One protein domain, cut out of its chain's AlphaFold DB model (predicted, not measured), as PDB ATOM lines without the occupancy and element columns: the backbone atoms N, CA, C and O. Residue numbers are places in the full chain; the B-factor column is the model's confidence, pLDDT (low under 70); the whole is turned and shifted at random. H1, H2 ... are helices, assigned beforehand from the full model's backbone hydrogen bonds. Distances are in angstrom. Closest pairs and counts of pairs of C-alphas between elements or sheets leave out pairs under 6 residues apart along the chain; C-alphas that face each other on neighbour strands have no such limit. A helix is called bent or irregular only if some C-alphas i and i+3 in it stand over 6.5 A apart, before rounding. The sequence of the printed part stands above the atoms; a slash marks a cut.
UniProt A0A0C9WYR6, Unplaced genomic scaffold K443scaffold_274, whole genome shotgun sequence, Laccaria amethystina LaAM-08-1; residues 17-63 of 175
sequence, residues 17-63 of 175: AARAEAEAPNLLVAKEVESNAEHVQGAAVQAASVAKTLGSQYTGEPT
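Overview. This is residues 17 to 63 of the 175 residues of an uncharacterized protein of Laccaria amethystina LaAM-08-1 (UniProt A0A0C9WYR6). What is the main picture? One long helix, H2, makes a rod, and a short helix, H1, folds back along its first turns as a lopsided helical hairpin. The far part of the rod, residues 39 to 54, stands free, and H2 has a kink of 48 degrees near residue 53. What is it made of? The printed part has 47 residues with two named helices, H1 then H2, and no named strand; the class is all helix. It is extended, with a radius of gyration of the C-alphas of 16.8 A and spans of 51 by 14 by 10 A.

Arrangement. Where does H2, residues 27 to 59, meet H1, residues 17 to 22? They touch, H2 with residues 29 to 37 alone, and the closest C-alphas are those of Glu 21 and Ala 30, 4.7 A apart. How do they run? They run opposite ways at a shallow tilt of 11 degrees, a helical hairpin. What do the backbones show? Each O i to N i+4 pair in H1 is within hydrogen-bond range, and 27 of 29 are in H2.

Along the chain. Where is H2? It runs 44.6 A from C-alpha 27 at (370.821, 621.000, 437.014) to C-alpha 59 at (413.113, 629.222, 425.521). It is irregular, but only just: C-alphas 53 and 56 are 6.8 A apart. Where is H1? It begins at C-alpha 17 at (381.000, 625.910, 429.615) and measures 8.8 A from first to last C-alpha.

Size, cuts and confidence. How large is it? The two C-alphas farthest apart, those of Asn 26 and Pro 62, are 51.8 A apart. Is the printed part whole? It has no cut, and the link from H1 to H2, 4 residues, is tight. Where is confidence low? The mean pLDDT of the printed part is 78.8; residues 17 to 23, residue 56 and residues 62 to 63 are under 70.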
ATOM      1  N   ALA A  17     381.735 626.155 428.378       59.69
ATOM      2  CA  ALA A  17     381.000 625.910 429.615       59.69
ATOM      3  C   ALA A  17     379.540 626.403 429.569       59.69
ATOM      4  O   ALA A  17     378.638 625.631 429.871       59.69
ATOM      5  N   ALA A  18     379.283 627.634 429.108       61.88
ATOM      6  CA  ALA A  18     377.929 628.194 429.034       61.88
ATOM      7  C   ALA A  18     377.023 627.409 428.066       61.88
ATOM      8  O   ALA A  18     375.817 627.288 428.276       61.88
ATOM      9  N   ARG A  19     377.611 626.832 427.010       64.38
ATOM     10  CA  ARG A  19     376.890 625.957 426.078       64.38
ATOM     11  C   ARG A  19     376.598 624.581 426.678       64.38
ATOM     12  O   ARG A  19     375.495 624.070 426.517       64.38
ATOM     13  N   ALA A  20     377.563 624.004 427.392       66.19
ATOM     14  CA  ALA A  20     377.390 622.723 428.070       66.19
ATOM     15  C   ALA A  20     376.356 622.799 429.208       66.19
ATOM     16  O   ALA A  20     375.629 621.838 429.438       66.19
ATOM     17  N   GLU A  21     376.240 623.950 429.873       59.41
ATOM     18  CA  GLU A  21     375.223 624.198 430.897       59.41
ATOM     19  C   GLU A  21     373.805 624.258 430.300       59.41
ATOM     20  O   GLU A  21     372.871 623.669 430.843       59.41
ATOM     21  N   ALA A  22     373.649 624.904 429.138       65.81
ATOM     22  CA  ALA A  22     372.369 625.015 428.437       65.81
ATOM     23  C   ALA A  22     371.881 623.685 427.826       65.81
ATOM     24  O   ALA A  22     370.678 623.494 427.646       65.81
ATOM     25  N   GLU A  23     372.800 622.770 427.507       66.06
ATOM     26  CA  GLU A  23     372.501 621.435 426.968       66.06
ATOM     27  C   GLU A  23     372.421 620.348 428.063       66.06
ATOM     28  O   GLU A  23     372.105 619.192 427.766       66.06
ATOM     29  N   ALA A  24     372.666 620.692 429.334       70.06
ATOM     30  CA  ALA A  24     372.660 619.730 430.429       70.06
ATOM     31  C   ALA A  24     371.232 619.201 430.713       70.06
ATOM     32  O   ALA A  24     370.323 619.983 431.003       70.06
ATOM     33  N   PRO A  25     371.008 617.870 430.723       74.31
ATOM     34  CA  PRO A  25     369.685 617.284 430.970       74.31
ATOM     35  C   PRO A  25     369.143 617.547 432.380       74.31
ATOM     36  O   PRO A  25     367.943 617.421 432.620       74.31
ATOM     37  N   ASN A  26     370.030 617.843 433.337       81.56
ATOM     38  CA  ASN A  26     369.669 618.151 434.710       81.56
ATOM     39  C   ASN A  26     370.619 619.205 435.314       81.56
ATOM     40  O   ASN A  26     371.768 619.357 434.899       81.56
ATOM     41  N   LEU A  27     370.130 619.891 436.348       82.12
ATOM     42  CA  LEU A  27     370.821 621.000 437.014       82.12
ATOM     43  C   LEU A  27     372.038 620.556 437.856       82.12
ATOM     44  O   LEU A  27     372.935 621.350 438.110       82.12
ATOM     45  N   LEU A  28     372.089 619.288 438.280       82.94
ATOM     46  CA  LEU A  28     373.249 618.709 438.972       82.94
ATOM     47  C   LEU A  28     374.450 618.547 438.025       82.94
ATOM     48  O   LEU A  28     375.561 618.903 438.398       82.94
ATOM     49  N   VAL A  29     374.215 618.075 436.799       79.38
ATOM     50  CA  VAL A  29     375.238 617.888 435.760       79.38
ATOM     51  C   VAL A  29     375.779 619.239 435.293       79.38
ATOM     52  O   VAL A  29     376.983 619.384 435.126       79.38
ATOM     53  N   ALA A  30     374.913 620.247 435.156       75.56
ATOM     54  CA  ALA A  30     375.319 621.626 434.871       75.56
ATOM     55  C   ALA A  30     376.336 622.160 435.902       75.56
ATOM     56  O   ALA A  30     377.413 622.619 435.528       75.56
ATOM     57  N   LYS A  31     376.040 622.008 437.201       82.06
ATOM     58  CA  LYS A  31     376.939 622.435 438.288       82.06
ATOM     59  C   LYS A  31     378.262 621.678 438.320       82.06
ATOM     60  O   LYS A  31     379.296 622.250 438.650       82.06
ATOM     61  N   GLU A  32     378.241 620.386 438.005       85.81
ATOM     62  CA  GLU A  32     379.463 619.584 437.940       85.81
ATOM     63  C   GLU A  32     380.365 620.030 436.780       85.81
ATOM     64  O   GLU A  32     381.580 620.140 436.943       85.81
ATOM     65  N   VAL A  33     379.781 620.354 435.624       84.62
ATOM     66  CA  VAL A  33     380.519 620.910 434.482       84.62
ATOM     67  C   VAL A  33     381.116 622.277 434.818       84.62
ATOM     68  O   VAL A  33     382.277 622.512 434.488       84.62
ATOM     69  N   GLU A  34     380.369 623.149 435.497       80.69
ATOM     70  CA  GLU A  34     380.859 624.455 435.957       80.69
ATOM     71  C   GLU A  34     382.057 624.300 436.908       80.69
ATOM     72  O   GLU A  34     383.129 624.841 436.640       80.69
ATOM     73  N   SER A  35     381.930 623.469 437.947       86.31
ATOM     74  CA  SER A  35     383.015 623.217 438.905       86.31
ATOM     75  C   SER A  35     384.263 622.633 438.232       86.31
ATOM     76  O   SER A  35     385.384 623.074 438.493       86.31
ATOM     77  N   ASN A  36     384.088 621.689 437.304       88.12
ATOM     78  CA  ASN A  36     385.202 621.137 436.538       88.12
ATOM     79  C   ASN A  36     385.857 622.194 435.634       88.12
ATOM     80  O   ASN A  36     387.083 622.225 435.519       88.12
ATOM     81  N   ALA A  37     385.069 623.074 435.012       84.38
ATOM     82  CA  ALA A  37     385.589 624.159 434.188       84.38
ATOM     83  C   ALA A  37     386.408 625.161 435.018       84.38
ATOM     84  O   ALA A  37     387.496 625.545 434.589       84.38
ATOM     85  N   GLU A  38     385.945 625.521 436.216       86.19
ATOM     86  CA  GLU A  38     386.690 626.375 437.150       86.19
ATOM     87  C   GLU A  38     388.009 625.730 437.587       86.19
ATOM     88  O   GLU A  38     389.057 626.379 437.572       86.19
ATOM     89  N   HIS A  39     387.991 624.433 437.914       90.00
ATOM     90  CA  HIS A  39     389.198 623.688 438.277       90.00
ATOM     91  C   HIS A  39     390.218 623.661 437.132       90.00
ATOM     92  O   HIS A  39     391.406 623.912 437.347       90.00
ATOM     93  N   VAL A  40     389.763 623.394 435.903       91.31
ATOM     94  CA  VAL A  40     390.627 623.392 434.715       91.31
ATOM     95  C   VAL A  40     391.155 624.793 434.422       91.31
ATOM     96  O   VAL A  40     392.339 624.940 434.122       91.31
ATOM     97  N   GLN A  41     390.325 625.829 434.548       88.38
ATOM     98  CA  GLN A  41     390.754 627.214 434.383       88.38
ATOM     99  C   GLN A  41     391.822 627.583 435.417       88.38
ATOM    100  O   GLN A  41     392.852 628.145 435.049       88.38
ATOM    101  N   GLY A  42     391.617 627.231 436.687       89.56
ATOM    102  CA  GLY A  42     392.589 627.453 437.754       89.56
ATOM    103  C   GLY A  42     393.921 626.755 437.476       89.56
ATOM    104  O   GLY A  42     394.974 627.392 437.528       89.56
ATOM    105  N   ALA A  43     393.877 625.476 437.095       92.38
ATOM    106  CA  ALA A  43     395.068 624.711 436.729       92.38
ATOM    107  C   ALA A  43     395.786 625.304 435.506       92.38
ATOM    108  O   ALA A  43     397.011 625.413 435.504       92.38
ATOM    109  N   ALA A  44     395.043 625.742 434.485       90.38
ATOM    110  CA  ALA A  44     395.602 626.374 433.295       90.38
ATOM    111  C   ALA A  44     396.249 627.731 433.609       90.38
ATOM    112  O   ALA A  44     397.332 628.016 433.105       90.38
ATOM    113  N   VAL A  45     395.633 628.551 434.468       87.62
ATOM    114  CA  VAL A  45     396.204 629.827 434.929       87.62
ATOM    115  C   VAL A  45     397.488 629.590 435.720       87.62
ATOM    116  O   VAL A  45     398.488 630.266 435.474       87.62
ATOM    117  N   GLN A  46     397.501 628.609 436.626       89.50
ATOM    118  CA  GLN A  46     398.709 628.242 437.367       89.50
ATOM    119  C   GLN A  46     399.810 627.741 436.430       89.50
ATOM    120  O   GLN A  46     400.935 628.230 436.496       89.50
ATOM    121  N   ALA A  47     399.485 626.824 435.515       88.94
ATOM    122  CA  ALA A  47     400.436 626.304 434.541       88.94
ATOM    123  C   ALA A  47     400.987 627.413 433.636       88.94
ATOM    124  O   ALA A  47     402.191 627.466 433.413       88.94
ATOM    125  N   ALA A  48     400.146 628.339 433.167       85.81
ATOM    126  CA  ALA A  48     400.573 629.489 432.375       85.81
ATOM    127  C   ALA A  48     401.459 630.451 433.181       85.81
ATOM    128  O   ALA A  48     402.441 630.958 432.649       85.81
ATOM    129  N   SER A  49     401.156 630.678 434.462       84.88
ATOM    130  CA  SER A  49     402.001 631.484 435.349       84.88
ATOM    131  C   SER A  49     403.378 630.850 435.533       84.88
ATOM    132  O   SER A  49     404.387 631.530 435.379       84.88
ATOM    133  N   VAL A  50     403.428 629.545 435.811       84.62
ATOM    134  CA  VAL A  50     404.680 628.789 435.956       84.62
ATOM    135  C   VAL A  50     405.450 628.742 434.636       84.62
ATOM    136  O   VAL A  50     406.657 628.949 434.611       84.62
ATOM    137  N   ALA A  51     404.764 628.524 433.515       83.31
ATOM    138  CA  ALA A  51     405.378 628.556 432.193       83.31
ATOM    139  C   ALA A  51     405.876 629.956 431.825       83.31
ATOM    140  O   ALA A  51     406.861 630.068 431.114       83.31
ATOM    141  N   LYS A  52     405.249 631.031 432.312       78.38
ATOM    142  CA  LYS A  52     405.742 632.397 432.109       78.38
ATOM    143  C   LYS A  52     407.009 632.663 432.920       78.38
ATOM    144  O   LYS A  52     407.929 633.281 432.398       78.38
ATOM    145  N   THR A  53     407.075 632.192 434.165       78.62
ATOM    146  CA  THR A  53     408.246 632.410 435.032       78.62
ATOM    147  C   THR A  53     409.424 631.509 434.675       78.62
ATOM    148  O   THR A  53     410.571 631.939 434.750       78.62
ATOM    149  N   LEU A  54     409.162 630.266 434.271       81.12
ATOM    150  CA  LEU A  54     410.193 629.306 433.875       81.12
ATOM    151  C   LEU A  54     410.494 629.340 432.377       81.12
ATOM    152  O   LEU A  54     411.569 628.925 431.963       81.12
ATOM    153  N   GLY A  55     409.557 629.818 431.559       74.94
ATOM    154  CA  GLY A  55     409.648 629.786 430.103       74.94
ATOM    155  C   GLY A  55     410.900 630.469 429.589       74.94
ATOM    156  O   GLY A  55     411.593 629.870 428.784       74.94
ATOM    157  N   SER A  56     411.257 631.633 430.132       67.81
ATOM    158  CA  SER A  56     412.496 632.342 429.782       67.81
ATOM    159  C   SER A  56     413.757 631.494 430.001       67.81
ATOM    160  O   SER A  56     414.681 631.545 429.193       67.81
ATOM    161  N   GLN A  57     413.777 630.627 431.022       71.44
ATOM    162  CA  GLN A  57     414.902 629.717 431.276       71.44
ATOM    163  C   GLN A  57     414.999 628.581 430.243       71.44
ATOM    164  O   GLN A  57     416.087 628.054 430.016       71.44
ATOM    165  N   TYR A  58     413.884 628.199 429.610       78.00
ATOM    166  CA  TYR A  58     413.818 627.074 428.667       78.00
ATOM    167  C   TYR A  58     413.734 627.495 427.194       78.00
ATOM    168  O   TYR A  58     414.142 626.730 426.323       78.00
ATOM    169  N   THR A  59     413.222 628.689 426.890       78.00
ATOM    170  CA  THR A  59     413.113 629.222 425.521       78.00
ATOM    171  C   THR A  59     414.416 629.852 425.036       78.00
ATOM    172  O   THR A  59     414.554 630.114 423.843       78.00
ATOM    173  N   GLY A  60     415.381 630.072 425.937       71.44
ATOM    174  CA  GLY A  60     416.638 630.748 425.622       71.44
ATOM    175  C   GLY A  60     416.465 632.243 425.352       71.44
ATOM    176  O   GLY A  60     417.397 632.880 424.859       71.44
ATOM    177  N   GLU A  61     415.290 632.809 425.656       71.56
ATOM    178  CA  GLU A  61     415.125 634.255 425.645       71.56
ATOM    179  C   GLU A  61     415.955 634.858 426.785       71.56
ATOM    180  O   GLU A  61     415.857 634.401 427.927       71.56
ATOM    181  N   PRO A  62     416.799 635.866 426.500       66.88
ATOM    182  CA  PRO A  62     417.572 636.521 427.539       66.88
ATOM    183  C   PRO A  62     416.608 637.122 428.563       66.88
ATOM    184  O   PRO A  62     415.698 637.868 428.195       66.88
ATOM    185  N   THR A  63     416.817 636.785 429.837       69.56
ATOM    186  CA  THR A  63     416.066 637.321 430.974       69.56
ATOM    187  C   THR A  63     415.951 638.831 430.815       69.56
ATOM    188  O   THR A  63     416.966 639.526 430.710       69.56
TER     189      THR A  63